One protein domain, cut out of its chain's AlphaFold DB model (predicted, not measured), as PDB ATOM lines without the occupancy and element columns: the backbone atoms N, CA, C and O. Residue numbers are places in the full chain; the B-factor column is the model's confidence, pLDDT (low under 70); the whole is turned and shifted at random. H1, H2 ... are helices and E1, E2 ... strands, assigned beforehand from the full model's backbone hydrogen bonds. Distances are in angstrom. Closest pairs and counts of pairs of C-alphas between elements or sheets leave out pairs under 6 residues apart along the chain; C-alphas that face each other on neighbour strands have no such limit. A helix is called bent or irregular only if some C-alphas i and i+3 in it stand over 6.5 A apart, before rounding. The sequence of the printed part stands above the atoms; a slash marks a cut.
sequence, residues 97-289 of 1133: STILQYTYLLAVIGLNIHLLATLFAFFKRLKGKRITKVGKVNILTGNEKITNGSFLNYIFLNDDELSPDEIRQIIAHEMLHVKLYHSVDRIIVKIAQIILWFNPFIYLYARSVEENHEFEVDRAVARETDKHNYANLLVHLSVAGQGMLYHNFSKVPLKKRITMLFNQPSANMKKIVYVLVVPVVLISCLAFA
ATOM      1  N   SER A  97     -26.824 -19.665  52.426       81.94
ATOM      2  CA  SER A  97     -27.338 -19.913  51.060       81.94
ATOM      3  C   SER A  97     -26.361 -19.404  49.993       81.94
ATOM      4  O   SER A  97     -26.209 -20.041  48.948       81.94
ATOM      5  N   THR A  98     -25.657 -18.333  50.340       84.31
ATOM      6  CA  THR A  98     -24.664 -17.797  49.383       84.31
ATOM      7  C   THR A  98     -23.434 -18.714  49.312       84.31
ATOM      8  O   THR A  98     -22.910 -18.952  48.222       84.31
ATOM      9  N   ILE A  99     -23.060 -19.260  50.421       87.50
ATOM     10  CA  ILE A  99     -21.905 -20.192  50.426       87.50
ATOM     11  C   ILE A  99     -22.260 -21.458  49.641       87.50
ATOM     12  O   ILE A  99     -21.430 -21.958  48.878       87.50
ATOM     13  N   LEU A 100     -23.395 -21.987  49.839       86.94
ATOM     14  CA  LEU A 100     -23.833 -23.186  49.098       86.94
ATOM     15  C   LEU A 100     -23.888 -22.916  47.587       86.94
ATOM     16  O   LEU A 100     -23.486 -23.774  46.799       86.94
ATOM     17  N   GLN A 101     -24.310 -21.796  47.136       87.25
ATOM     18  CA  GLN A 101     -24.369 -21.482  45.687       87.25
ATOM     19  C   GLN A 101     -22.959 -21.405  45.091       87.25
ATOM     20  O   GLN A 101     -22.724 -21.942  44.006       87.25
ATOM     21  N   TYR A 102     -22.093 -20.745  45.843       89.31
ATOM     22  CA  TYR A 102     -20.726 -20.604  45.299       89.31
ATOM     23  C   TYR A 102     -20.017 -21.963  45.274       89.31
ATOM     24  O   TYR A 102     -19.280 -22.252  44.328       89.31
ATOM     25  N   THR A 103     -20.241 -22.763  46.333       89.31
ATOM     26  CA  THR A 103     -19.629 -24.113  46.326       89.31
ATOM     27  C   THR A 103     -20.164 -24.955  45.161       89.31
ATOM     28  O   THR A 103     -19.400 -25.701  44.544       89.31
ATOM     29  N   TYR A 104     -21.461 -24.849  44.995       92.44
ATOM     30  CA  TYR A 104     -22.020 -25.586  43.844       92.44
ATOM     31  C   TYR A 104     -21.371 -25.133  42.531       92.44
ATOM     32  O   TYR A 104     -20.974 -25.975  41.722       92.44
ATOM     33  N   LEU A 105     -21.217 -23.843  42.323       91.75
ATOM     34  CA  LEU A 105     -20.651 -23.342  41.050       91.75
ATOM     35  C   LEU A 105     -19.187 -23.779  40.906       91.75
ATOM     36  O   LEU A 105     -18.767 -24.156  39.809       91.75
ATOM     37  N   LEU A 106     -18.478 -23.743  41.979       94.19
ATOM     38  CA  LEU A 106     -17.063 -24.166  41.915       94.19
ATOM     39  C   LEU A 106     -16.965 -25.653  41.543       94.19
ATOM     40  O   LEU A 106     -16.096 -26.030  40.754       94.19
ATOM     41  N   ALA A 107     -17.809 -26.482  42.109       93.38
ATOM     42  CA  ALA A 107     -17.813 -27.914  41.749       93.38
ATOM     43  C   ALA A 107     -18.107 -28.120  40.258       93.38
ATOM     44  O   ALA A 107     -17.425 -28.913  39.604       93.38
ATOM     45  N   VAL A 108     -19.099 -27.403  39.744       94.12
ATOM     46  CA  VAL A 108     -19.475 -27.594  38.323       94.12
ATOM     47  C   VAL A 108     -18.319 -27.141  37.420       94.12
ATOM     48  O   VAL A 108     -17.979 -27.840  36.463       94.12
ATOM     49  N   ILE A 109     -17.745 -26.008  37.769       94.81
ATOM     50  CA  ILE A 109     -16.637 -25.493  36.930       94.81
ATOM     51  C   ILE A 109     -15.457 -26.470  37.012       94.81
ATOM     52  O   ILE A 109     -14.836 -26.767  35.989       94.81
ATOM     53  N   GLY A 110     -15.139 -26.912  38.213       94.62
ATOM     54  CA  GLY A 110     -14.029 -27.882  38.367       94.62
ATOM     55  C   GLY A 110     -14.250 -29.150  37.536       94.62
ATOM     56  O   GLY A 110     -13.326 -29.606  36.859       94.62
ATOM     57  N   LEU A 111     -15.449 -29.720  37.582       93.19
ATOM     58  CA  LEU A 111     -15.729 -30.962  36.827       93.19
ATOM     59  C   LEU A 111     -15.732 -30.707  35.314       93.19
ATOM     60  O   LEU A 111     -15.321 -31.580  34.547       93.19
ATOM     61  N   ASN A 112     -16.166 -29.563  34.953       92.94
ATOM     62  CA  ASN A 112     -16.128 -29.243  33.501       92.94
ATOM     63  C   ASN A 112     -14.685 -29.111  33.012       92.94
ATOM     64  O   ASN A 112     -14.378 -29.543  31.900       92.94
ATOM     65  N   ILE A 113     -13.880 -28.430  33.826       93.31
ATOM     66  CA  ILE A 113     -12.462 -28.303  33.427       93.31
ATOM     67  C   ILE A 113     -11.839 -29.703  33.338       93.31
ATOM     68  O   ILE A 113     -11.075 -29.977  32.409       93.31
ATOM     69  N   HIS A 114     -12.136 -30.550  34.319       92.19
ATOM     70  CA  HIS A 114     -11.645 -31.938  34.266       92.19
ATOM     71  C   HIS A 114     -12.083 -32.645  32.978       92.19
ATOM     72  O   HIS A 114     -11.281 -33.356  32.368       92.19
ATOM     73  N   LEU A 115     -13.357 -32.451  32.570       89.88
ATOM     74  CA  LEU A 115     -13.829 -33.079  31.314       89.88
ATOM     75  C   LEU A 115     -13.060 -32.529  30.104       89.88
ATOM     76  O   LEU A 115     -12.614 -33.309  29.259       89.88
ATOM     77  N   LEU A 116     -12.845 -31.232  30.049       90.75
ATOM     78  CA  LEU A 116     -12.131 -30.652  28.892       90.75
ATOM     79  C   LEU A 116     -10.669 -31.108  28.885       90.75
ATOM     80  O   LEU A 116     -10.118 -31.377  27.816       90.75
ATOM     81  N   ALA A 117     -10.055 -31.137  30.105       89.94
ATOM     82  CA  ALA A 117      -8.654 -31.594  30.167       89.94
ATOM     83  C   ALA A 117      -8.540 -33.045  29.678       89.94
ATOM     84  O   ALA A 117      -7.585 -33.381  28.973       89.94
ATOM     85  N   THR A 118      -9.485 -33.911  30.063       86.56
ATOM     86  CA  THR A 118      -9.474 -35.309  29.588       86.56
ATOM     87  C   THR A 118      -9.637 -35.377  28.063       86.56
ATOM     88  O   THR A 118      -8.982 -36.197  27.414       86.56
ATOM     89  N   LEU A 119     -10.506 -34.552  27.521       83.81
ATOM     90  CA  LEU A 119     -10.693 -34.580  26.052       83.81
ATOM     91  C   LEU A 119      -9.437 -34.066  25.338       83.81
ATOM     92  O   LEU A 119      -9.049 -34.621  24.307       83.81
ATOM     93  N   PHE A 120      -8.867 -32.989  26.023       87.00
ATOM     94  CA  PHE A 120      -7.648 -32.441  25.399       87.00
ATOM     95  C   PHE A 120      -6.521 -33.480  25.464       87.00
ATOM     96  O   PHE A 120      -5.794 -33.655  24.484       87.00
ATOM     97  N   ALA A 121      -6.286 -34.094  26.641       82.38
ATOM     98  CA  ALA A 121      -5.272 -35.158  26.758       82.38
ATOM     99  C   ALA A 121      -5.519 -36.285  25.745       82.38
ATOM    100  O   ALA A 121      -4.563 -36.821  25.180       82.38
ATOM    101  N   PHE A 122      -6.784 -36.611  25.569       79.06
ATOM    102  CA  PHE A 122      -7.144 -37.640  24.571       79.06
ATOM    103  C   PHE A 122      -6.690 -37.231  23.166       79.06
ATOM    104  O   PHE A 122      -6.080 -38.040  22.462       79.06
ATOM    105  N   PHE A 123      -6.960 -35.967  22.711       79.94
ATOM    106  CA  PHE A 123      -6.605 -35.552  21.333       79.94
ATOM    107  C   PHE A 123      -5.089 -35.394  21.199       79.94
ATOM    108  O   PHE A 123      -4.543 -35.618  20.117       79.94
ATOM    109  N   LYS A 124      -4.462 -35.038  22.316       80.62
ATOM    110  CA  LYS A 124      -2.986 -34.937  22.258       80.62
ATOM    111  C   LYS A 124      -2.360 -36.326  22.047       80.62
ATOM    112  O   LYS A 124      -1.365 -36.446  21.330       80.62
ATOM    113  N   ARG A 125      -2.964 -37.400  22.698       74.25
ATOM    114  CA  ARG A 125      -2.429 -38.773  22.562       74.25
ATOM    115  C   ARG A 125      -2.635 -39.307  21.144       74.25
ATOM    116  O   ARG A 125      -1.949 -40.245  20.736       74.25
ATOM    117  N   LEU A 126      -3.468 -38.585  20.377       71.62
ATOM    118  CA  LEU A 126      -3.758 -39.077  19.013       71.62
ATOM    119  C   LEU A 126      -2.757 -38.505  18.010       71.62
ATOM    120  O   LEU A 126      -2.612 -39.047  16.912       71.62
ATOM    121  N   LYS A 127      -1.988 -37.488  18.487       67.00
ATOM    122  CA  LYS A 127      -1.024 -36.824  17.581       67.00
ATOM    123  C   LYS A 127       0.252 -37.665  17.469       67.00
ATOM    124  O   LYS A 127       0.833 -38.085  18.471       67.00
ATOM    125  N   GLY A 128       0.534 -38.372  16.205       61.19
ATOM    126  CA  GLY A 128       1.850 -39.034  16.006       61.19
ATOM    127  C   GLY A 128       1.687 -40.551  15.877       61.19
ATOM    128  O   GLY A 128       2.684 -41.255  15.706       61.19
ATOM    129  N   LYS A 129       0.342 -41.176  15.922       68.19
ATOM    130  CA  LYS A 129       0.136 -42.635  15.769       68.19
ATOM    131  C   LYS A 129      -0.300 -42.966  14.335       68.19
ATOM    132  O   LYS A 129      -0.683 -42.082  13.567       68.19
ATOM    133  N   ARG A 130       0.191 -44.204  13.880       58.44
ATOM    134  CA  ARG A 130      -0.095 -44.658  12.494       58.44
ATOM    135  C   ARG A 130      -1.607 -44.719  12.243       58.44
ATOM    136  O   ARG A 130      -2.348 -45.404  12.951       58.44
ATOM    137  N   ILE A 131      -2.110 -43.781  11.417       67.44
ATOM    138  CA  ILE A 131      -3.554 -43.629  11.130       67.44
ATOM    139  C   ILE A 131      -3.837 -44.210   9.739       67.44
ATOM    140  O   ILE A 131      -3.135 -43.918   8.767       67.44
ATOM    141  N   THR A 132      -4.577 -45.382   9.775       68.81
ATOM    142  CA  THR A 132      -5.116 -45.827   8.470       68.81
ATOM    143  C   THR A 132      -6.524 -45.255   8.248       68.81
ATOM    144  O   THR A 132      -7.397 -45.349   9.113       68.81
ATOM    145  N   LYS A 133      -6.624 -44.488   7.133       68.25
ATOM    146  CA  LYS A 133      -7.931 -43.842   6.846       68.25
ATOM    147  C   LYS A 133      -8.796 -44.761   5.977       68.25
ATOM    148  O   LYS A 133      -8.338 -45.309   4.972       68.25
ATOM    149  N   VAL A 134      -9.909 -45.182   6.513       68.88
ATOM    150  CA  VAL A 134     -10.943 -45.835   5.676       68.88
ATOM    151  C   VAL A 134     -12.150 -44.899   5.562       68.88
ATOM    152  O   VAL A 134     -12.897 -44.694   6.522       68.88
ATOM    153  N   GLY A 135     -12.255 -44.175   4.321       70.25
ATOM    154  CA  GLY A 135     -13.303 -43.136   4.157       70.25
ATOM    155  C   GLY A 135     -13.019 -41.909   5.036       70.25
ATOM    156  O   GLY A 135     -11.943 -41.310   4.964       70.25
ATOM    157  N   LYS A 136     -14.116 -41.461   5.924       74.50
ATOM    158  CA  LYS A 136     -14.007 -40.304   6.847       74.50
ATOM    159  C   LYS A 136     -13.664 -40.786   8.258       74.50
ATOM    160  O   LYS A 136     -13.634 -39.986   9.197       74.50
ATOM    161  N   VAL A 137     -13.283 -42.092   8.399       77.56
ATOM    162  CA  VAL A 137     -13.013 -42.641   9.747       77.56
ATOM    163  C   VAL A 137     -11.523 -43.004   9.826       77.56
ATOM    164  O   VAL A 137     -10.947 -43.556   8.885       77.56
ATOM    165  N   ASN A 138     -10.912 -42.603  11.042       78.75
ATOM    166  CA  ASN A 138      -9.479 -42.896  11.237       78.75
ATOM    167  C   ASN A 138      -9.289 -44.124  12.137       78.75
ATOM    168  O   ASN A 138      -9.896 -44.236  13.202       78.75
ATOM    169  N   ILE A 139      -8.506 -45.150  11.603       77.75
ATOM    170  CA  ILE A 139      -8.291 -46.385  12.387       77.75
ATOM    171  C   ILE A 139      -6.855 -46.360  12.926       77.75
ATOM    172  O   ILE A 139      -5.889 -46.240  12.170       77.75
ATOM    173  N   LEU A 140      -6.877 -46.391  14.304       73.44
ATOM    174  CA  LEU A 140      -5.543 -46.340  14.920       73.44
ATOM    175  C   LEU A 140      -5.135 -47.742  15.376       73.44
ATOM    176  O   LEU A 140      -5.907 -48.454  16.023       73.44
ATOM    177  N   THR A 141      -3.997 -48.237  14.768       66.19
ATOM    178  CA  THR A 141      -3.507 -49.561  15.200       66.19
ATOM    179  C   THR A 141      -2.275 -49.377  16.098       66.19
ATOM    180  O   THR A 141      -1.406 -48.545  15.828       66.19
ATOM    181  N   GLY A 142      -2.544 -49.659  17.425       57.53
ATOM    182  CA  GLY A 142      -1.369 -49.384  18.287       57.53
ATOM    183  C   GLY A 142      -0.782 -50.694  18.837       57.53
ATOM    184  O   GLY A 142      -1.358 -51.772  18.681       57.53
ATOM    185  N   ASN A 143       0.589 -50.767  19.055       49.19
ATOM    186  CA  ASN A 143       1.495 -51.769  19.661       49.19
ATOM    187  C   ASN A 143       1.347 -51.798  21.186       49.19
ATOM    188  O   ASN A 143       1.856 -52.713  21.835       49.19
ATOM    189  N   GLU A 144       0.281 -50.981  21.814       54.41
ATOM    190  CA  GLU A 144       0.152 -50.982  23.288       54.41
ATOM    191  C   GLU A 144      -1.258 -51.437  23.687       54.41
ATOM    192  O   GLU A 144      -2.193 -51.397  22.884       54.41
ATOM    193  N   LYS A 145      -1.461 -52.323  24.688       54.97
ATOM    194  CA  LYS A 145      -2.658 -52.951  25.296       54.97
ATOM    195  C   LYS A 145      -3.843 -51.984  25.329       54.97
ATOM    196  O   LYS A 145      -4.107 -51.331  26.340       54.97
ATOM    197  N   ILE A 146      -4.186 -51.262  24.230       56.88
ATOM    198  CA  ILE A 146      -5.383 -50.404  24.268       56.88
ATOM    199  C   ILE A 146      -6.613 -51.257  23.927       56.88
ATOM    200  O   ILE A 146      -6.549 -52.176  23.107       56.88
ATOM    201  N   THR A 147      -7.642 -51.186  24.870       62.59
ATOM    202  CA  THR A 147      -8.937 -51.882  24.694       62.59
ATOM    203  C   THR A 147      -9.657 -51.386  23.433       62.59
ATOM    204  O   THR A 147      -9.482 -50.244  23.005       62.59
ATOM    205  N   ASN A 148     -10.164 -52.369  22.590       69.31
ATOM    206  CA  ASN A 148     -10.888 -52.053  21.338       69.31
ATOM    207  C   ASN A 148     -12.077 -51.117  21.604       69.31
ATOM    208  O   ASN A 148     -12.837 -51.306  22.555       69.31
ATOM    209  N   GLY A 149     -12.060 -49.899  20.919       72.38
ATOM    210  CA  GLY A 149     -13.186 -48.950  21.116       72.38
ATOM    211  C   GLY A 149     -13.174 -47.874  20.021       72.38
ATOM    212  O   GLY A 149     -12.345 -47.895  19.108       72.38
ATOM    213  N   SER A 150     -14.282 -47.028  20.091       74.94
ATOM    214  CA  SER A 150     -14.352 -45.913  19.117       74.94
ATOM    215  C   SER A 150     -14.796 -44.634  19.827       74.94
ATOM    216  O   SER A 150     -15.477 -44.679  20.854       74.94
ATOM    217  N   PHE A 151     -14.204 -43.549  19.391       80.62
ATOM    218  CA  PHE A 151     -14.622 -42.227  19.885       80.62
ATOM    219  C   PHE A 151     -14.587 -41.217  18.727       80.62
ATOM    220  O   PHE A 151     -13.557 -41.028  18.076       80.62
ATOM    221  N   LEU A 152     -15.809 -40.582  18.456       82.56
ATOM    222  CA  LEU A 152     -16.035 -39.671  17.303       82.56
ATOM    223  C   LEU A 152     -15.630 -40.330  15.987       82.56
ATOM    224  O   LEU A 152     -16.232 -41.331  15.590       82.56
ATOM    225  N   ASN A 153     -14.661 -39.856  15.275       82.94
ATOM    226  CA  ASN A 153     -14.386 -40.496  13.960       82.94
ATOM    227  C   ASN A 153     -13.130 -41.363  14.056       82.94
ATOM    228  O   ASN A 153     -12.515 -41.674  13.035       82.94
ATOM    229  N   TYR A 154     -12.773 -41.837  15.400       78.88
ATOM    230  CA  TYR A 154     -11.532 -42.625  15.559       78.88
ATOM    231  C   TYR A 154     -11.891 -44.025  16.070       78.88
ATOM    232  O   TYR A 154     -12.711 -44.187  16.977       78.88
ATOM    233  N   ILE A 155     -11.265 -45.090  15.441       80.38
ATOM    234  CA  ILE A 155     -11.464 -46.476  15.910       80.38
ATOM    235  C   ILE A 155     -10.112 -47.010  16.396       80.38
ATOM    236  O   ILE A 155      -9.091 -46.883  15.714       80.38
ATOM    237  N   PHE A 156     -10.129 -47.600  17.691       78.06
ATOM    238  CA  PHE A 156      -8.891 -48.125  18.284       78.06
ATOM    239  C   PHE A 156      -8.913 -49.658  18.243       78.06
ATOM    240  O   PHE A 156      -9.901 -50.294  18.617       78.06
ATOM    241  N   LEU A 157      -7.804 -50.186  17.676       71.25
ATOM    242  CA  LEU A 157      -7.811 -51.662  17.554       71.25
ATOM    243  C   LEU A 157      -6.538 -52.220  18.195       71.25
ATOM    244  O   LEU A 157      -5.444 -51.679  18.019       71.25
ATOM    245  N   ASN A 158      -6.843 -53.280  19.082       70.12
ATOM    246  CA  ASN A 158      -5.691 -54.065  19.567       70.12
ATOM    247  C   ASN A 158      -5.531 -55.363  18.762       70.12
ATOM    248  O   ASN A 158      -6.432 -56.202  18.718       70.12
ATOM    249  N   ASP A 159      -4.477 -55.504  17.956       63.09
ATOM    250  CA  ASP A 159      -4.388 -56.520  16.873       63.09
ATOM    251  C   ASP A 159      -3.499 -57.681  17.323       63.09
ATOM    252  O   ASP A 159      -3.328 -58.649  16.581       63.09
ATOM    253  N   ASP A 160      -3.187 -57.888  18.708       62.22
ATOM    254  CA  ASP A 160      -2.005 -58.759  18.935       62.22
ATOM    255  C   ASP A 160      -2.458 -60.196  19.209       62.22
ATOM    256  O   ASP A 160      -1.744 -61.138  18.860       62.22
ATOM    257  N   GLU A 161      -3.985 -60.571  18.992       63.31
ATOM    258  CA  GLU A 161      -4.352 -61.987  19.241       63.31
ATOM    259  C   GLU A 161      -5.687 -62.304  18.567       63.31
ATOM    260  O   GLU A 161      -6.280 -63.353  18.827       63.31
ATOM    261  N   LEU A 162      -6.103 -61.491  17.473       70.94
ATOM    262  CA  LEU A 162      -7.453 -61.748  16.920       70.94
ATOM    263  C   LEU A 162      -7.324 -62.195  15.462       70.94
ATOM    264  O   LEU A 162      -6.376 -61.828  14.765       70.94
ATOM    265  N   SER A 163      -8.093 -63.285  15.046       77.19
ATOM    266  CA  SER A 163      -8.162 -63.722  13.638       77.19
ATOM    267  C   SER A 163      -8.671 -62.598  12.721       77.19
ATOM    268  O   SER A 163      -9.279 -61.629  13.181       77.19
ATOM    269  N   PRO A 164      -8.262 -62.538  11.462       77.69
ATOM    270  CA  PRO A 164      -8.696 -61.508  10.499       77.69
ATOM    271  C   PRO A 164     -10.226 -61.376  10.464       77.69
ATOM    272  O   PRO A 164     -10.735 -60.265  10.298       77.69
ATOM    273  N   ASP A 165     -10.950 -62.496  10.624       77.50
ATOM    274  CA  ASP A 165     -12.432 -62.415  10.620       77.50
ATOM    275  C   ASP A 165     -12.946 -61.724  11.889       77.50
ATOM    276  O   ASP A 165     -13.908 -60.957  11.821       77.50
ATOM    277  N   GLU A 166     -12.281 -61.929  13.030       76.06
ATOM    278  CA  GLU A 166     -12.659 -61.270  14.303       76.06
ATOM    279  C   GLU A 166     -12.348 -59.767  14.258       76.06
ATOM    280  O   GLU A 166     -13.136 -58.963  14.760       76.06
ATOM    281  N   ILE A 167     -11.301 -59.448  13.558       79.62
ATOM    282  CA  ILE A 167     -10.930 -58.024  13.427       79.62
ATOM    283  C   ILE A 167     -11.954 -57.301  12.544       79.62
ATOM    284  O   ILE A 167     -12.340 -56.172  12.854       79.62
ATOM    285  N   ARG A 168     -12.368 -57.998  11.508       81.62
ATOM    286  CA  ARG A 168     -13.386 -57.369  10.632       81.62
ATOM    287  C   ARG A 168     -14.694 -57.140  11.396       81.62
ATOM    288  O   ARG A 168     -15.331 -56.099  11.219       81.62
ATOM    289  N   GLN A 169     -15.053 -58.082  12.218       79.12
ATOM    290  CA  GLN A 169     -16.326 -57.952  12.971       79.12
ATOM    291  C   GLN A 169     -16.208 -56.860  14.043       79.12
ATOM    292  O   GLN A 169     -17.166 -56.118  14.265       79.12
ATOM    293  N   ILE A 170     -15.031 -56.710  14.622       82.00
ATOM    294  CA  ILE A 170     -14.840 -55.665  15.653       82.00
ATOM    295  C   ILE A 170     -14.853 -54.284  14.984       82.00
ATOM    296  O   ILE A 170     -15.460 -53.352  15.516       82.00
ATOM    297  N   ILE A 171     -14.201 -54.213  13.838       82.62
ATOM    298  CA  ILE A 171     -14.198 -52.908  13.138       82.62
ATOM    299  C   ILE A 171     -15.620 -52.547  12.695       82.62
ATOM    300  O   ILE A 171     -16.025 -51.389  12.821       82.62
ATOM    301  N   ALA A 172     -16.319 -53.603  12.158       83.81
ATOM    302  CA  ALA A 172     -17.717 -53.319  11.738       83.81
ATOM    303  C   ALA A 172     -18.553 -52.848  12.937       83.81
ATOM    304  O   ALA A 172     -19.358 -51.924  12.797       83.81
ATOM    305  N   HIS A 173     -18.342 -53.444  14.107       87.50
ATOM    306  CA  HIS A 173     -19.052 -53.022  15.332       87.50
ATOM    307  C   HIS A 173     -18.666 -51.593  15.727       87.50
ATOM    308  O   HIS A 173     -19.548 -50.770  15.983       87.50
ATOM    309  N   GLU A 174     -17.432 -51.286  15.775       84.56
ATOM    310  CA  GLU A 174     -16.983 -49.937  16.183       84.56
ATOM    311  C   GLU A 174     -17.361 -48.880  15.142       84.56
ATOM    312  O   GLU A 174     -17.639 -47.735  15.505       84.56
ATOM    313  N   MET A 175     -17.380 -49.292  13.933       85.31
ATOM    314  CA  MET A 175     -17.782 -48.327  12.874       85.31
ATOM    315  C   MET A 175     -19.240 -47.902  13.065       85.31
ATOM    316  O   MET A 175     -19.574 -46.744  12.814       85.31
ATOM    317  N   LEU A 176     -20.045 -48.835  13.482       87.69
ATOM    318  CA  LEU A 176     -21.459 -48.453  13.695       87.69
ATOM    319  C   LEU A 176     -21.587 -47.474  14.867       87.69
ATOM    320  O   LEU A 176     -22.435 -46.580  14.829       87.69
ATOM    321  N   HIS A 177     -20.771 -47.509  15.854       86.69
ATOM    322  CA  HIS A 177     -20.799 -46.487  16.923       86.69
ATOM    323  C   HIS A 177     -20.452 -45.100  16.377       86.69
ATOM    324  O   HIS A 177     -21.077 -44.115  16.775       86.69
ATOM    325  N   VAL A 178     -19.499 -45.120  15.497       86.38
ATOM    326  CA  VAL A 178     -19.117 -43.815  14.904       86.38
ATOM    327  C   VAL A 178     -20.249 -43.306  14.004       86.38
ATOM    328  O   VAL A 178     -20.596 -42.125  14.068       86.38
ATOM    329  N   LYS A 179     -20.846 -44.228  13.186       90.56
ATOM    330  CA  LYS A 179     -21.895 -43.800  12.231       90.56
ATOM    331  C   LYS A 179     -23.132 -43.288  12.979       90.56
ATOM    332  O   LYS A 179     -23.782 -42.350  12.513       90.56
ATOM    333  N   LEU A 180     -23.347 -43.850  14.170       89.69
ATOM    334  CA  LEU A 180     -24.581 -43.442  14.888       89.69
ATOM    335  C   LEU A 180     -24.250 -42.346  15.899       89.69
ATOM    336  O   LEU A 180     -25.105 -41.967  16.703       89.69
ATOM    337  N   TYR A 181     -23.018 -41.803  15.853       91.38
ATOM    338  CA  TYR A 181     -22.575 -40.657  16.674       91.38
ATOM    339  C   TYR A 181     -22.827 -40.928  18.157       91.38
ATOM    340  O   TYR A 181     -23.335 -40.065  18.877       91.38
ATOM    341  N   HIS A 182     -22.507 -42.123  18.664       88.75
ATOM    342  CA  HIS A 182     -22.748 -42.478  20.083       88.75
ATOM    343  C   HIS A 182     -21.794 -41.702  20.996       88.75
ATOM    344  O   HIS A 182     -22.117 -41.472  22.163       88.75
ATOM    345  N   SER A 183     -20.616 -41.248  20.474       87.19
ATOM    346  CA  SER A 183     -19.700 -40.412  21.285       87.19
ATOM    347  C   SER A 183     -20.348 -39.073  21.656       87.19
ATOM    348  O   SER A 183     -20.185 -38.607  22.785       87.19
ATOM    349  N   VAL A 184     -21.143 -38.537  20.736       90.19
ATOM    350  CA  VAL A 184     -21.814 -37.253  21.046       90.19
ATOM    351  C   VAL A 184     -22.878 -37.473  22.131       90.19
ATOM    352  O   VAL A 184     -23.012 -36.644  23.035       90.19
ATOM    353  N   ASP A 185     -23.618 -38.579  21.999       92.25
ATOM    354  CA  ASP A 185     -24.635 -38.872  23.035       92.25
ATOM    355  C   ASP A 185     -23.986 -38.977  24.424       92.25
ATOM    356  O   ASP A 185     -24.530 -38.449  25.395       92.25
ATOM    357  N   ARG A 186     -22.797 -39.536  24.506       89.06
ATOM    358  CA  ARG A 186     -22.121 -39.711  25.812       89.06
ATOM    359  C   ARG A 186     -21.666 -38.362  26.373       89.06
ATOM    360  O   ARG A 186     -21.731 -38.151  27.586       89.06
ATOM    361  N   ILE A 187     -21.277 -37.469  25.435       90.00
ATOM    362  CA  ILE A 187     -20.847 -36.137  25.917       90.00
ATOM    363  C   ILE A 187     -22.054 -35.370  26.470       90.00
ATOM    364  O   ILE A 187     -21.941 -34.719  27.511       90.00
ATOM    365  N   ILE A 188     -23.205 -35.490  25.780       91.94
ATOM    366  CA  ILE A 188     -24.412 -34.768  26.243       91.94
ATOM    367  C   ILE A 188     -24.789 -35.256  27.648       91.94
ATOM    368  O   ILE A 188     -25.070 -34.437  28.526       91.94
ATOM    369  N   VAL A 189     -24.774 -36.542  27.890       93.19
ATOM    370  CA  VAL A 189     -25.207 -37.064  29.205       93.19
ATOM    371  C   VAL A 189     -24.140 -36.726  30.255       93.19
ATOM    372  O   VAL A 189     -24.479 -36.460  31.411       93.19
ATOM    373  N   LYS A 190     -22.825 -36.717  29.844       91.62
ATOM    374  CA  LYS A 190     -21.768 -36.310  30.793       91.62
ATOM    375  C   LYS A 190     -21.927 -34.850  31.228       91.62
ATOM    376  O   LYS A 190     -21.702 -34.531  32.397       91.62
ATOM    377  N   ILE A 191     -22.246 -34.014  30.285       93.62
ATOM    378  CA  ILE A 191     -22.494 -32.603  30.666       93.62
ATOM    379  C   ILE A 191     -23.655 -32.528  31.665       93.62
ATOM    380  O   ILE A 191     -23.564 -31.800  32.656       93.62
ATOM    381  N   ALA A 192     -24.711 -33.275  31.375       94.38
ATOM    382  CA  ALA A 192     -25.838 -33.288  32.336       94.38
ATOM    383  C   ALA A 192     -25.386 -33.840  33.698       94.38
ATOM    384  O   ALA A 192     -25.815 -33.335  34.738       94.38
ATOM    385  N   GLN A 193     -24.452 -34.859  33.753       94.31
ATOM    386  CA  GLN A 193     -23.936 -35.429  35.022       94.31
ATOM    387  C   GLN A 193     -23.141 -34.383  35.801       94.31
ATOM    388  O   GLN A 193     -23.221 -34.347  37.032       94.31
ATOM    389  N   ILE A 194     -22.451 -33.536  35.023       94.38
ATOM    390  CA  ILE A 194     -21.639 -32.511  35.705       94.38
ATOM    391  C   ILE A 194     -22.563 -31.492  36.390       94.38
ATOM    392  O   ILE A 194     -22.325 -31.129  37.543       94.38
ATOM    393  N   ILE A 195     -23.658 -31.124  35.652       93.81
ATOM    394  CA  ILE A 195     -24.563 -30.115  36.243       93.81
ATOM    395  C   ILE A 195     -25.340 -30.749  37.406       93.81
ATOM    396  O   ILE A 195     -25.562 -30.092  38.425       93.81
ATOM    397  N   LEU A 196     -25.631 -32.069  37.263       94.31
ATOM    398  CA  LEU A 196     -26.431 -32.743  38.310       94.31
ATOM    399  C   LEU A 196     -25.552 -33.752  39.044       94.31
ATOM    400  O   LEU A 196     -26.005 -34.849  39.382       94.31
ATOM    401  N   TRP A 197     -24.338 -33.375  39.392       94.06
ATOM    402  CA  TRP A 197     -23.347 -34.345  39.925       94.06
ATOM    403  C   TRP A 197     -23.858 -34.972  41.223       94.06
ATOM    404  O   TRP A 197     -23.477 -36.098  41.551       94.06
ATOM    405  N   PHE A 198     -24.733 -34.283  41.904       92.31
ATOM    406  CA  PHE A 198     -25.185 -34.847  43.200       92.31
ATOM    407  C   PHE A 198     -26.409 -35.738  43.001       92.31
ATOM    408  O   PHE A 198     -26.835 -36.416  43.938       92.31
ATOM    409  N   ASN A 199     -26.999 -35.661  41.767       94.50
ATOM    410  CA  ASN A 199     -28.199 -36.484  41.487       94.50
ATOM    411  C   ASN A 199     -27.805 -37.906  41.048       94.50
ATOM    412  O   ASN A 199     -27.201 -38.104  39.993       94.50
ATOM    413  N   PRO A 200     -28.237 -38.977  41.761       94.06
ATOM    414  CA  PRO A 200     -27.848 -40.363  41.469       94.06
ATOM    415  C   PRO A 200     -28.539 -40.895  40.200       94.06
ATOM    416  O   PRO A 200     -28.001 -41.790  39.542       94.06
ATOM    417  N   PHE A 201     -29.711 -40.369  39.833       94.62
ATOM    418  CA  PHE A 201     -30.482 -40.881  38.679       94.62
ATOM    419  C   PHE A 201     -29.788 -40.531  37.357       94.62
ATOM    420  O   PHE A 201     -29.938 -41.258  36.374       94.62
ATOM    421  N   ILE A 202     -29.010 -39.464  37.404       95.44
ATOM    422  CA  ILE A 202     -28.343 -39.113  36.129       95.44
ATOM    423  C   ILE A 202     -27.259 -40.156  35.810       95.44
ATOM    424  O   ILE A 202     -26.990 -40.425  34.637       95.44
ATOM    425  N   TYR A 203     -26.684 -40.780  36.880       93.62
ATOM    426  CA  TYR A 203     -25.672 -41.832  36.612       93.62
ATOM    427  C   TYR A 203     -26.344 -43.103  36.094       93.62
ATOM    428  O   TYR A 203     -25.774 -43.794  35.246       93.62
ATOM    429  N   LEU A 204     -27.575 -43.331  36.577       93.19
ATOM    430  CA  LEU A 204     -28.328 -44.473  36.008       93.19
ATOM    431  C   LEU A 204     -28.709 -44.208  34.548       93.19
ATOM    432  O   LEU A 204     -28.702 -45.137  33.737       93.19
ATOM    433  N   TYR A 205     -28.989 -42.931  34.319       93.31
ATOM    434  CA  TYR A 205     -29.310 -42.559  32.922       93.31
ATOM    435  C   TYR A 205     -28.113 -42.826  32.008       93.31
ATOM    436  O   TYR A 205     -28.284 -43.398  30.928       93.31
ATOM    437  N   ALA A 206     -26.965 -42.394  32.496       92.31
ATOM    438  CA  ALA A 206     -25.740 -42.571  31.671       92.31
ATOM    439  C   ALA A 206     -25.482 -44.054  31.408       92.31
ATOM    440  O   ALA A 206     -25.145 -44.425  30.281       92.31
ATOM    441  N   ARG A 207     -25.720 -44.836  32.447       91.50
ATOM    442  CA  ARG A 207     -25.524 -46.286  32.261       91.50
ATOM    443  C   ARG A 207     -26.530 -46.857  31.253       91.50
ATOM    444  O   ARG A 207     -26.155 -47.682  30.416       91.50
ATOM    445  N   SER A 208     -27.746 -46.440  31.285       93.00
ATOM    446  CA  SER A 208     -28.786 -46.969  30.374       93.00
ATOM    447  C   SER A 208     -28.533 -46.520  28.929       93.00
ATOM    448  O   SER A 208     -28.804 -47.280  27.996       93.00
ATOM    449  N   VAL A 209     -28.006 -45.282  28.748       93.81
ATOM    450  CA  VAL A 209     -27.696 -44.821  27.372       93.81
ATOM    451  C   VAL A 209     -26.572 -45.688  26.795       93.81
ATOM    452  O   VAL A 209     -26.649 -46.099  25.635       93.81
ATOM    453  N   GLU A 210     -25.604 -46.033  27.672       91.00
ATOM    454  CA  GLU A 210     -24.495 -46.880  27.177       91.00
ATOM    455  C   GLU A 210     -24.998 -48.284  26.824       91.00
ATOM    456  O   GLU A 210     -24.603 -48.832  25.793       91.00
ATOM    457  N   GLU A 211     -25.840 -48.791  27.643       91.50
ATOM    458  CA  GLU A 211     -26.398 -50.130  27.332       91.50
ATOM    459  C   GLU A 211     -27.203 -50.110  26.035       91.50
ATOM    460  O   GLU A 211     -27.057 -51.016  25.211       91.50
ATOM    461  N   ASN A 212     -28.048 -49.107  25.915       93.56
ATOM    462  CA  ASN A 212     -28.869 -49.015  24.685       93.56
ATOM    463  C   ASN A 212     -27.991 -48.896  23.432       93.56
ATOM    464  O   ASN A 212     -28.313 -49.489  22.402       93.56
ATOM    465  N   HIS A 213     -26.823 -48.086  23.552       92.56
ATOM    466  CA  HIS A 213     -25.913 -47.962  22.390       92.56
ATOM    467  C   HIS A 213     -25.372 -49.335  21.976       92.56
ATOM    468  O   HIS A 213     -25.347 -49.647  20.784       92.56
ATOM    469  N   GLU A 214     -24.983 -50.128  23.050       90.69
ATOM    470  CA  GLU A 214     -24.438 -51.464  22.718       90.69
ATOM    471  C   GLU A 214     -25.520 -52.361  22.102       90.69
ATOM    472  O   GLU A 214     -25.234 -53.100  21.157       90.69
ATOM    473  N   PHE A 215     -26.822 -52.272  22.652       92.38
ATOM    474  CA  PHE A 215     -27.916 -53.086  22.081       92.38
ATOM    475  C   PHE A 215     -28.189 -52.705  20.627       92.38
ATOM    476  O   PHE A 215     -28.423 -53.585  19.797       92.38
ATOM    477  N   GLU A 216     -28.105 -51.438  20.375       92.62
ATOM    478  CA  GLU A 216     -28.414 -50.977  19.000       92.62
ATOM    479  C   GLU A 216     -27.360 -51.481  18.012       92.62
ATOM    480  O   GLU A 216     -27.714 -51.980  16.942       92.62
ATOM    481  N   VAL A 217     -26.161 -51.383  18.416       91.12
ATOM    482  CA  VAL A 217     -25.090 -51.812  17.490       91.12
ATOM    483  C   VAL A 217     -25.118 -53.341  17.365       91.12
ATOM    484  O   VAL A 217     -24.999 -53.867  16.256       91.12
ATOM    485  N   ASP A 218     -25.257 -54.089  18.534       91.00
ATOM    486  CA  ASP A 218     -25.311 -55.567  18.490       91.00
ATOM    487  C   ASP A 218     -26.437 -56.062  17.578       91.00
ATOM    488  O   ASP A 218     -26.242 -57.025  16.833       91.00
ATOM    489  N   ARG A 219     -27.571 -55.362  17.634       90.75
ATOM    490  CA  ARG A 219     -28.689 -55.768  16.750       90.75
ATOM    491  C   ARG A 219     -28.340 -55.543  15.273       90.75
ATOM    492  O   ARG A 219     -28.676 -56.378  14.431       90.75
ATOM    493  N   ALA A 220     -27.706 -54.472  15.002       90.62
ATOM    494  CA  ALA A 220     -27.368 -54.176  13.586       90.62
ATOM    495  C   ALA A 220     -26.337 -55.177  13.051       90.62
ATOM    496  O   ALA A 220     -26.449 -55.619  11.905       90.62
ATOM    497  N   VAL A 221     -25.406 -55.557  13.902       88.69
ATOM    498  CA  VAL A 221     -24.359 -56.490  13.427       88.69
ATOM    499  C   VAL A 221     -24.955 -57.899  13.318       88.69
ATOM    500  O   VAL A 221     -24.585 -58.654  12.415       88.69
ATOM    501  N   ALA A 222     -25.840 -58.259  14.289       88.00
ATOM    502  CA  ALA A 222     -26.449 -59.610  14.278       88.00
ATOM    503  C   ALA A 222     -27.283 -59.837  13.016       88.00
ATOM    504  O   ALA A 222     -27.535 -60.985  12.643       88.00
ATOM    505  N   ARG A 223     -27.696 -58.761  12.290       85.06
ATOM    506  CA  ARG A 223     -28.463 -58.928  11.030       85.06
ATOM    507  C   ARG A 223     -27.550 -59.388   9.893       85.06
ATOM    508  O   ARG A 223     -28.019 -60.043   8.960       85.06
ATOM    509  N   GLU A 224     -26.259 -59.115  10.032       79.81
ATOM    510  CA  GLU A 224     -25.354 -59.368   8.884       79.81
ATOM    511  C   GLU A 224     -24.437 -60.556   9.174       79.81
ATOM    512  O   GLU A 224     -23.780 -61.062   8.262       79.81
ATOM    513  N   THR A 225     -24.425 -61.024  10.467       80.88
ATOM    514  CA  THR A 225     -23.513 -62.134  10.809       80.88
ATOM    515  C   THR A 225     -24.270 -63.155  11.663       80.88
ATOM    516  O   THR A 225     -25.385 -62.898  12.122       80.88
ATOM    517  N   ASP A 226     -23.680 -64.378  11.712       86.06
ATOM    518  CA  ASP A 226     -24.290 -65.423  12.563       86.06
ATOM    519  C   ASP A 226     -24.231 -65.022  14.049       86.06
ATOM    520  O   ASP A 226     -23.174 -64.658  14.572       86.06
ATOM    521  N   LYS A 227     -25.434 -64.998  14.771       88.06
ATOM    522  CA  LYS A 227     -25.591 -64.476  16.151       88.06
ATOM    523  C   LYS A 227     -24.710 -65.260  17.133       88.06
ATOM    524  O   LYS A 227     -24.121 -64.665  18.038       88.06
ATOM    525  N   HIS A 228     -24.539 -66.560  16.894       87.31
ATOM    526  CA  HIS A 228     -23.762 -67.404  17.829       87.31
ATOM    527  C   HIS A 228     -22.262 -67.117  17.713       87.31
ATOM    528  O   HIS A 228     -21.575 -67.036  18.734       87.31
ATOM    529  N   ASN A 229     -21.793 -66.940  16.443       84.75
ATOM    530  CA  ASN A 229     -20.364 -66.606  16.237       84.75
ATOM    531  C   ASN A 229     -20.029 -65.213  16.783       84.75
ATOM    532  O   ASN A 229     -18.964 -65.030  17.375       84.75
ATOM    533  N   TYR A 230     -20.962 -64.356  16.589       85.94
ATOM    534  CA  TYR A 230     -20.761 -62.985  17.101       85.94
ATOM    535  C   TYR A 230     -20.785 -62.979  18.637       85.94
ATOM    536  O   TYR A 230     -19.954 -62.317  19.262       85.94
ATOM    537  N   ALA A 231     -21.720 -63.742  19.319       87.12
ATOM    538  CA  ALA A 231     -21.776 -63.821  20.796       87.12
ATOM    539  C   ALA A 231     -20.472 -64.412  21.351       87.12
ATOM    540  O   ALA A 231     -19.982 -63.953  22.386       87.12
ATOM    541  N   ASN A 232     -19.921 -65.410  20.624       85.56
ATOM    542  CA  ASN A 232     -18.638 -65.995  21.060       85.56
ATOM    543  C   ASN A 232     -17.495 -64.975  20.986       85.56
ATOM    544  O   ASN A 232     -16.629 -64.964  21.861       85.56
ATOM    545  N   LEU A 233     -17.599 -64.166  19.918       81.75
ATOM    546  CA  LEU A 233     -16.582 -63.100  19.806       81.75
ATOM    547  C   LEU A 233     -16.707 -62.103  20.971       81.75
ATOM    548  O   LEU A 233     -15.691 -61.684  21.530       81.75
ATOM    549  N   LEU A 234     -17.974 -61.715  21.358       82.50
ATOM    550  CA  LEU A 234     -18.174 -60.763  22.476       82.50
ATOM    551  C   LEU A 234     -17.637 -61.352  23.782       82.50
ATOM    552  O   LEU A 234     -17.040 -60.625  24.579       82.50
ATOM    553  N   VAL A 235     -17.783 -62.682  23.977       82.19
ATOM    554  CA  VAL A 235     -17.296 -63.336  25.213       82.19
ATOM    555  C   VAL A 235     -15.766 -63.385  25.195       82.19
ATOM    556  O   VAL A 235     -15.133 -63.139  26.225       82.19
ATOM    557  N   HIS A 236     -15.226 -63.624  23.954       74.81
ATOM    558  CA  HIS A 236     -13.758 -63.692  23.802       74.81
ATOM    559  C   HIS A 236     -13.112 -62.328  24.072       74.81
ATOM    560  O   HIS A 236     -12.047 -62.270  24.692       74.81
ATOM    561  N   LEU A 237     -13.831 -61.231  23.753       70.50
ATOM    562  CA  LEU A 237     -13.279 -59.871  23.938       70.50
ATOM    563  C   LEU A 237     -13.430 -59.432  25.394       70.50
ATOM    564  O   LEU A 237     -12.666 -58.583  25.860       70.50
ATOM    565  N   SER A 238     -14.408 -59.995  26.145       66.50
ATOM    566  CA  SER A 238     -14.696 -59.577  27.533       66.50
ATOM    567  C   SER A 238     -13.769 -60.300  28.515       66.50
ATOM    568  O   SER A 238     -13.491 -59.772  29.594       66.50
ATOM    569  N   VAL A 239     -13.136 -61.471  28.202       59.22
ATOM    570  CA  VAL A 239     -12.288 -62.315  29.070       59.22
ATOM    571  C   VAL A 239     -10.830 -61.858  28.936       59.22
ATOM    572  O   VAL A 239     -10.060 -61.979  29.891       59.22
ATOM    573  N   ALA A 240     -10.456 -60.852  28.038       47.66
ATOM    574  CA  ALA A 240      -9.064 -60.443  27.766       47.66
ATOM    575  C   ALA A 240      -8.774 -59.111  28.465       47.66
ATOM    576  O   ALA A 240      -7.615 -58.698  28.549       47.66
ATOM    577  N   GLY A 241      -9.528 -58.688  29.594       47.66
ATOM    578  CA  GLY A 241      -9.114 -57.418  30.250       47.66
ATOM    579  C   GLY A 241      -9.435 -57.475  31.747       47.66
ATOM    580  O   GLY A 241     -10.598 -57.386  32.144       47.66
ATOM    581  N   GLN A 242      -8.684 -58.429  32.504       36.59
ATOM    582  CA  GLN A 242      -8.918 -58.327  33.971       36.59
ATOM    583  C   GLN A 242      -7.617 -57.929  34.670       36.59
ATOM    584  O   GLN A 242      -6.561 -58.526  34.449       36.59
ATOM    585  N   GLY A 243      -7.483 -56.585  35.165       31.98
ATOM    586  CA  GLY A 243      -6.626 -56.341  36.352       31.98
ATOM    587  C   GLY A 243      -7.315 -55.377  37.331       31.98
ATOM    588  O   GLY A 243      -8.245 -54.655  36.967       31.98
ATOM    589  N   MET A 244      -7.014 -55.664  38.778       38.41
ATOM    590  CA  MET A 244      -6.863 -55.780  40.233       38.41
ATOM    591  C   MET A 244      -6.856 -54.399  40.908       38.41
ATOM    592  O   MET A 244      -6.195 -53.466  40.446       38.41
ATOM    593  N   LEU A 245      -8.083 -54.246  41.632       30.75
ATOM    594  CA  LEU A 245      -8.490 -53.832  42.994       30.75
ATOM    595  C   LEU A 245      -9.565 -52.751  42.900       30.75
ATOM    596  O   LEU A 245      -9.308 -51.573  43.157       30.75
ATOM    597  N   TYR A 246     -10.685 -52.984  42.169       34.19
ATOM    598  CA  TYR A 246     -12.026 -52.385  42.281       34.19
ATOM    599  C   TYR A 246     -12.950 -53.027  41.239       34.19
ATOM    600  O   TYR A 246     -12.494 -53.557  40.223       34.19
ATOM    601  N   HIS A 247     -14.125 -53.704  41.729       31.16
ATOM    602  CA  HIS A 247     -15.280 -54.235  40.978       31.16
ATOM    603  C   HIS A 247     -15.245 -53.809  39.506       31.16
ATOM    604  O   HIS A 247     -15.182 -52.620  39.185       31.16
ATOM    605  N   ASN A 248     -14.552 -54.460  38.694       33.12
ATOM    606  CA  ASN A 248     -14.626 -54.526  37.218       33.12
ATOM    607  C   ASN A 248     -15.974 -55.098  36.757       33.12
ATOM    608  O   ASN A 248     -16.247 -56.290  36.907       33.12
ATOM    609  N   PHE A 249     -17.037 -54.303  36.953       30.53
ATOM    610  CA  PHE A 249     -18.318 -54.590  36.267       30.53
ATOM    611  C   PHE A 249     -18.207 -54.270  34.774       30.53
ATOM    612  O   PHE A 249     -17.677 -53.229  34.379       30.53
ATOM    613  N   SER A 250     -17.263 -54.852  33.926       39.25
ATOM    614  CA  SER A 250     -17.634 -54.489  32.535       39.25
ATOM    615  C   SER A 250     -18.746 -53.432  32.507       39.25
ATOM    616  O   SER A 250     -19.672 -53.453  33.321       39.25
ATOM    617  N   LYS A 251     -18.403 -52.099  32.242       53.66
ATOM    618  CA  LYS A 251     -19.270 -50.894  32.208       53.66
ATOM    619  C   LYS A 251     -20.639 -51.210  31.600       53.66
ATOM    620  O   LYS A 251     -21.655 -50.715  32.093       53.66
ATOM    621  N   VAL A 252     -20.930 -52.318  30.891       64.38
ATOM    622  CA  VAL A 252     -22.253 -52.860  30.520       64.38
ATOM    623  C   VAL A 252     -22.214 -54.388  30.692       64.38
ATOM    624  O   VAL A 252     -21.314 -55.067  30.192       64.38
ATOM    625  N   PRO A 253     -23.108 -54.909  31.430       74.25
ATOM    626  CA  PRO A 253     -23.054 -56.352  31.713       74.25
ATOM    627  C   PRO A 253     -23.191 -57.190  30.432       74.25
ATOM    628  O   PRO A 253     -24.089 -56.961  29.616       74.25
ATOM    629  N   LEU A 254     -22.084 -58.000  30.100       82.75
ATOM    630  CA  LEU A 254     -22.048 -58.883  28.915       82.75
ATOM    631  C   LEU A 254     -23.280 -59.797  28.876       82.75
ATOM    632  O   LEU A 254     -23.829 -60.041  27.799       82.75
ATOM    633  N   LYS A 255     -23.645 -60.186  30.074       85.88
ATOM    634  CA  LYS A 255     -24.846 -61.053  30.133       85.88
ATOM    635  C   LYS A 255     -26.066 -60.357  29.513       85.88
ATOM    636  O   LYS A 255     -26.803 -60.982  28.749       85.88
ATOM    637  N   LYS A 256     -26.293 -59.099  29.778       86.12
ATOM    638  CA  LYS A 256     -27.473 -58.372  29.245       86.12
ATOM    639  C   LYS A 256     -27.377 -58.199  27.725       86.12
ATOM    640  O   LYS A 256     -28.393 -58.302  27.033       86.12
ATOM    641  N   ARG A 257     -26.214 -57.978  27.251       89.75
ATOM    642  CA  ARG A 257     -26.042 -57.823  25.784       89.75
ATOM    643  C   ARG A 257     -26.358 -59.129  25.058       89.75
ATOM    644  O   ARG A 257     -27.031 -59.107  24.026       89.75
ATOM    645  N   ILE A 258     -25.858 -60.294  25.686       89.69
ATOM    646  CA  ILE A 258     -26.095 -61.588  25.006       89.69
ATOM    647  C   ILE A 258     -27.584 -61.944  25.115       89.69
ATOM    648  O   ILE A 258     -28.169 -62.436  24.148       89.69
ATOM    649  N   THR A 259     -28.143 -61.640  26.324       88.94
ATOM    650  CA  THR A 259     -29.583 -61.920  26.483       88.94
ATOM    651  C   THR A 259     -30.415 -61.129  25.465       88.94
ATOM    652  O   THR A 259     -31.313 -61.697  24.838       88.94
ATOM    653  N   MET A 260     -30.145 -59.846  25.274       88.88
ATOM    654  CA  MET A 260     -30.954 -59.010  24.348       88.88
ATOM    655  C   MET A 260     -30.635 -59.362  22.891       88.88
ATOM    656  O   MET A 260     -31.488 -59.185  22.020       88.88
ATOM    657  N   LEU A 261     -29.423 -59.885  22.681       89.69
ATOM    658  CA  LEU A 261     -29.064 -60.301  21.305       89.69
ATOM    659  C   LEU A 261     -29.932 -61.477  20.849       89.69
ATOM    660  O   LEU A 261     -30.345 -61.517  19.688       89.69
ATOM    661  N   PHE A 262     -30.310 -62.388  21.876       88.75
ATOM    662  CA  PHE A 262     -31.042 -63.603  21.453       88.75
ATOM    663  C   PHE A 262     -32.530 -63.449  21.763       88.75
ATOM    664  O   PHE A 262     -33.312 -64.367  21.504       88.75
ATOM    665  N   ASN A 263     -32.903 -62.320  22.270       86.06
ATOM    666  CA  ASN A 263     -34.342 -62.100  22.525       86.06
ATOM    667  C   ASN A 263     -35.099 -61.810  21.224       86.06
ATOM    668  O   ASN A 263     -34.538 -61.279  20.263       86.06
ATOM    669  N   GLN A 264     -36.341 -62.267  21.260       79.81
ATOM    670  CA  GLN A 264     -37.158 -61.947  20.072       79.81
ATOM    671  C   GLN A 264     -37.560 -60.460  20.086       79.81
ATOM    672  O   GLN A 264     -37.796 -59.874  21.144       79.81
ATOM    673  N   PRO A 265     -37.466 -59.868  18.837       83.69
ATOM    674  CA  PRO A 265     -37.845 -58.451  18.786       83.69
ATOM    675  C   PRO A 265     -39.279 -58.224  19.303       83.69
ATOM    676  O   PRO A 265     -40.140 -59.100  19.188       83.69
ATOM    677  N   SER A 266     -39.349 -57.257  20.110       85.88
ATOM    678  CA  SER A 266     -40.677 -56.880  20.627       85.88
ATOM    679  C   SER A 266     -41.660 -56.565  19.493       85.88
ATOM    680  O   SER A 266     -41.263 -56.164  18.397       85.88
ATOM    681  N   ALA A 267     -42.972 -56.990  19.729       85.62
ATOM    682  CA  ALA A 267     -44.017 -56.740  18.707       85.62
ATOM    683  C   ALA A 267     -44.212 -55.234  18.474       85.62
ATOM    684  O   ALA A 267     -44.088 -54.422  19.394       85.62
ATOM    685  N   ASN A 268     -44.355 -54.912  17.187       85.44
ATOM    686  CA  ASN A 268     -44.503 -53.477  16.836       85.44
ATOM    687  C   ASN A 268     -45.661 -52.828  17.603       85.44
ATOM    688  O   ASN A 268     -45.637 -51.619  17.838       85.44
ATOM    689  N   MET A 269     -46.649 -53.612  18.089       85.25
ATOM    690  CA  MET A 269     -47.784 -53.025  18.834       85.25
ATOM    691  C   MET A 269     -47.323 -52.459  20.181       85.25
ATOM    692  O   MET A 269     -47.975 -51.569  20.729       85.25
ATOM    693  N   LYS A 270     -46.213 -52.890  20.733       89.06
ATOM    694  CA  LYS A 270     -45.717 -52.389  22.036       89.06
ATOM    695  C   LYS A 270     -45.127 -50.980  21.904       89.06
ATOM    696  O   LYS A 270     -44.856 -50.328  22.916       89.06
ATOM    697  N   LYS A 271     -45.007 -50.437  20.637       89.88
ATOM    698  CA  LYS A 271     -44.558 -49.035  20.476       89.88
ATOM    699  C   LYS A 271     -45.575 -48.051  21.065       89.88
ATOM    700  O   LYS A 271     -45.213 -46.926  21.413       89.88
ATOM    701  N   ILE A 272     -46.807 -48.608  21.283       90.94
ATOM    702  CA  ILE A 272     -47.869 -47.735  21.823       90.94
ATOM    703  C   ILE A 272     -47.506 -47.307  23.255       90.94
ATOM    704  O   ILE A 272     -47.961 -46.258  23.718       90.94
ATOM    705  N   VAL A 273     -46.652 -48.100  23.965       91.50
ATOM    706  CA  VAL A 273     -46.273 -47.749  25.350       91.50
ATOM    707  C   VAL A 273     -45.508 -46.417  25.362       91.50
ATOM    708  O   VAL A 273     -45.597 -45.667  26.336       91.50
ATOM    709  N   TYR A 274     -44.841 -46.041  24.233       91.94
ATOM    710  CA  TYR A 274     -44.087 -44.764  24.187       91.94
ATOM    711  C   TYR A 274     -45.039 -43.564  24.169       91.94
ATOM    712  O   TYR A 274     -44.646 -42.463  24.559       91.94
ATOM    713  N   VAL A 275     -46.314 -43.846  23.780       92.31
ATOM    714  CA  VAL A 275     -47.309 -42.748  23.822       92.31
ATOM    715  C   VAL A 275     -47.588 -42.357  25.281       92.31
ATOM    716  O   VAL A 275     -47.916 -41.201  25.554       92.31
ATOM    717  N   LEU A 276     -47.320 -43.238  26.222       92.69
ATOM    718  CA  LEU A 276     -47.571 -42.948  27.651       92.69
ATOM    719  C   LEU A 276     -46.577 -41.904  28.177       92.69
ATOM    720  O   LEU A 276     -46.776 -41.359  29.265       92.69
ATOM    721  N   VAL A 277     -45.599 -41.574  27.391       92.94
ATOM    722  CA  VAL A 277     -44.623 -40.543  27.812       92.94
ATOM    723  C   VAL A 277     -45.285 -39.160  27.799       92.94
ATOM    724  O   VAL A 277     -44.951 -38.313  28.631       92.94
ATOM    725  N   VAL A 278     -46.336 -38.994  26.954       92.69
ATOM    726  CA  VAL A 278     -46.971 -37.666  26.808       92.69
ATOM    727  C   VAL A 278     -47.664 -37.269  28.120       92.69
ATOM    728  O   VAL A 278     -47.437 -36.164  28.621       92.69
ATOM    729  N   PRO A 279     -48.400 -38.135  28.670       93.00
ATOM    730  CA  PRO A 279     -49.026 -37.728  29.941       93.00
ATOM    731  C   PRO A 279     -47.977 -37.500  31.042       93.00
ATOM    732  O   PRO A 279     -48.172 -36.633  31.897       93.00
ATOM    733  N   VAL A 280     -46.952 -38.301  30.994       93.19
ATOM    734  CA  VAL A 280     -45.899 -38.089  32.015       93.19
ATOM    735  C   VAL A 280     -45.284 -36.694  31.847       93.19
ATOM    736  O   VAL A 280     -45.062 -35.997  32.840       93.19
ATOM    737  N   VAL A 281     -45.075 -36.290  30.652       92.94
ATOM    738  CA  VAL A 281     -44.518 -34.938  30.423       92.94
ATOM    739  C   VAL A 281     -45.541 -33.877  30.844       92.94
ATOM    740  O   VAL A 281     -45.171 -32.887  31.479       92.94
ATOM    741  N   LEU A 282     -46.813 -34.131  30.566       89.94
ATOM    742  CA  LEU A 282     -47.842 -33.130  30.916       89.94
ATOM    743  C   LEU A 282     -47.959 -32.990  32.437       89.94
ATOM    744  O   LEU A 282     -48.042 -31.868  32.942       89.94
ATOM    745  N   ILE A 283     -47.913 -34.139  33.047       89.00
ATOM    746  CA  ILE A 283     -48.027 -34.082  34.518       89.00
ATOM    747  C   ILE A 283     -46.795 -33.367  35.088       89.00
ATOM    748  O   ILE A 283     -46.924 -32.575  36.024       89.00
ATOM    749  N   SER A 284     -45.670 -33.658  34.522       89.50
ATOM    750  CA  SER A 284     -44.450 -32.975  34.991       89.50
ATOM    751  C   SER A 284     -44.514 -31.464  34.727       89.50
ATOM    752  O   SER A 284     -44.077 -30.676  35.570       89.50
ATOM    753  N   CYS A 285     -45.157 -31.073  33.616       87.50
ATOM    754  CA  CYS A 285     -45.288 -29.629  33.324       87.50
ATOM    755  C   CYS A 285     -46.268 -28.969  34.296       87.50
ATOM    756  O   CYS A 285     -46.006 -27.861  34.768       87.50
ATOM    757  N   LEU A 286     -47.315 -29.696  34.604       84.19
ATOM    758  CA  LEU A 286     -48.300 -29.112  35.540       84.19
ATOM    759  C   LEU A 286     -47.717 -29.056  36.953       84.19
ATOM    760  O   LEU A 286     -48.013 -28.118  37.698       84.19
ATOM    761  N   ALA A 287     -46.875 -30.062  37.256       84.00
ATOM    762  CA  ALA A 287     -46.383 -30.132  38.648       84.00
ATOM    763  C   ALA A 287     -45.238 -29.137  38.860       84.00
ATOM    764  O   ALA A 287     -45.147 -28.528  39.928       84.00
ATOM    765  N   PHE A 288     -44.422 -28.905  37.762       83.75
ATOM    766  CA  PHE A 288     -43.165 -28.198  38.094       83.75
ATOM    767  C   PHE A 288     -43.069 -26.911  37.274       83.75
ATOM    768  O   PHE A 288     -42.154 -26.113  37.484       83.75
ATOM    769  N   ALA A 289     -44.092 -26.685  36.345       80.69
ATOM    770  CA  ALA A 289     -44.006 -25.424  35.579       80.69
ATOM    771  C   ALA A 289     -44.404 -24.245  36.479       80.69
ATOM    772  O   ALA A 289     -45.119 -24.410  37.470       80.69
TER     773      ALA A 289
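Overview. This is residues 97 to 289 of the 1133 residues of the protein "M56 family metallopeptidase" of Mucilaginibacter mali (UniProt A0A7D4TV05). Look first for a small twisted sheet of four strands with H2 along one face; from there the helical hairpin of H3 and H4 reaches away, with part of the long helix H1 beside H3 and the small hairpin of H5 and H6 packed through H6 on H4. H7 sticks out as a free arm that touches no helix. The printed part has 193 residues with seven named helices and four named strands, in the order H1 E1 E2 E3 E4 H2 H3 H4 H5 H6 H7; the sheet runs E1 E2 E4 E3 and is mixed, and the class is mixed, helices and strands. The whole is loose, with a radius of gyration of the C-alphas of 20.0 A and spans of 59 by 49 by 38 A.

Arrangement. Begin at the edge strand E1, residues 131 to 134, which forms an antiparallel hairpin with E2, residues 137 to 142; N 139 and O 132, 2.7 A apart, are within hydrogen-bond range. E4, residues 154 to 158, is the parallel neighbour of E2, where you find N 140 and O 155 at 2.7 A. The other edge strand, E3, residues 149 to 151, forms an antiparallel hairpin with E4, with N 156 and O 149 at 2.6 A. The sheet is strongly twisted, only just, its C-alphas lying up to 4.0 A off the best plane. H2, residues 164 to 179, is on the sheet at a height of 8.9 A, over E4 and E3, and runs along the strands, at 24 degrees to E4 on the local plane: two layers, a helix on one face of a sheet. The closest C-alphas of E3 and H2 are those of Ser 150 and Glu 174, 5.6 A apart. H3, residues 182 to 195, only grazes the sheet with residues 182 to 186. The hub is H4, residues 200 to 222, which touches three helices. It forms a helical hairpin with H3, at a shallow tilt of 5 degrees, opposite ways, closest at the C-alphas of Gln 193 and Ile 202, 5.8 A. With residues 213 to 221 alone it touches residues 172 to 177 of H2 at a steep tilt of 52 degrees, closest at Leu 176 and Val 217, C-alphas 6.2 A apart. It also touches H6, residues 254 to 262, at a steep tilt of 46 degrees, with the C-alphas of Phe 215 and Arg 257 closest at 6.3 A. H6 forms a helical hairpin with H5, residues 227 to 239, where the closest C-alphas, of Ala 231 and Ile 258, are 6.4 A apart. H1, residues 97 to 126, touches H3 with residues 108 to 112 alone, at a shallow tilt of 25 degrees, opposite ways; the closest C-alphas are those of Val 108 and Ile 194, 6.0 A. H7, residues 268 to 288, is apart from H4 and H6. Every O i to N i+4 pair is within hydrogen-bond range in H1, H2, H3, H4, H5 and H6; in H7 8 of 17 are, beside 16 of 18 O i to N i+3 pairs.

Along the chain. Find C-alpha 131 at (-3.554, -43.629, 11.130), where E1 begins; E2 is 15.9 A and E4 13.5 A long from first to last C-alpha. H1 runs 44.2 A from C-alpha 97 at (-27.338, -19.913, 51.060). H2 is 22.2 A long, H3 20.4 A, H4 33.3 A, H5 18.7 A and H6 12.6 A. H7 runs 33.1 A to C-alpha 288 at (-43.165, -28.198, 38.094); it is neither bent nor irregular, but only just, with C-alphas 269 and 272 6.1 A apart.

Size, cuts and confidence. The two C-alphas farthest apart are those of Ser 97 and Pro 164, 61.0 A. The printed part has no cut, and its one long link is from H5 to H6, 14 residues, of which 243 to 249 stand free. Residues 266 to 289 stand free too. The mean pLDDT of the printed part is 80.9, and 34 residues are under 70: 127 to 134, 141 to 148, 159 to 161 and 238 to 252.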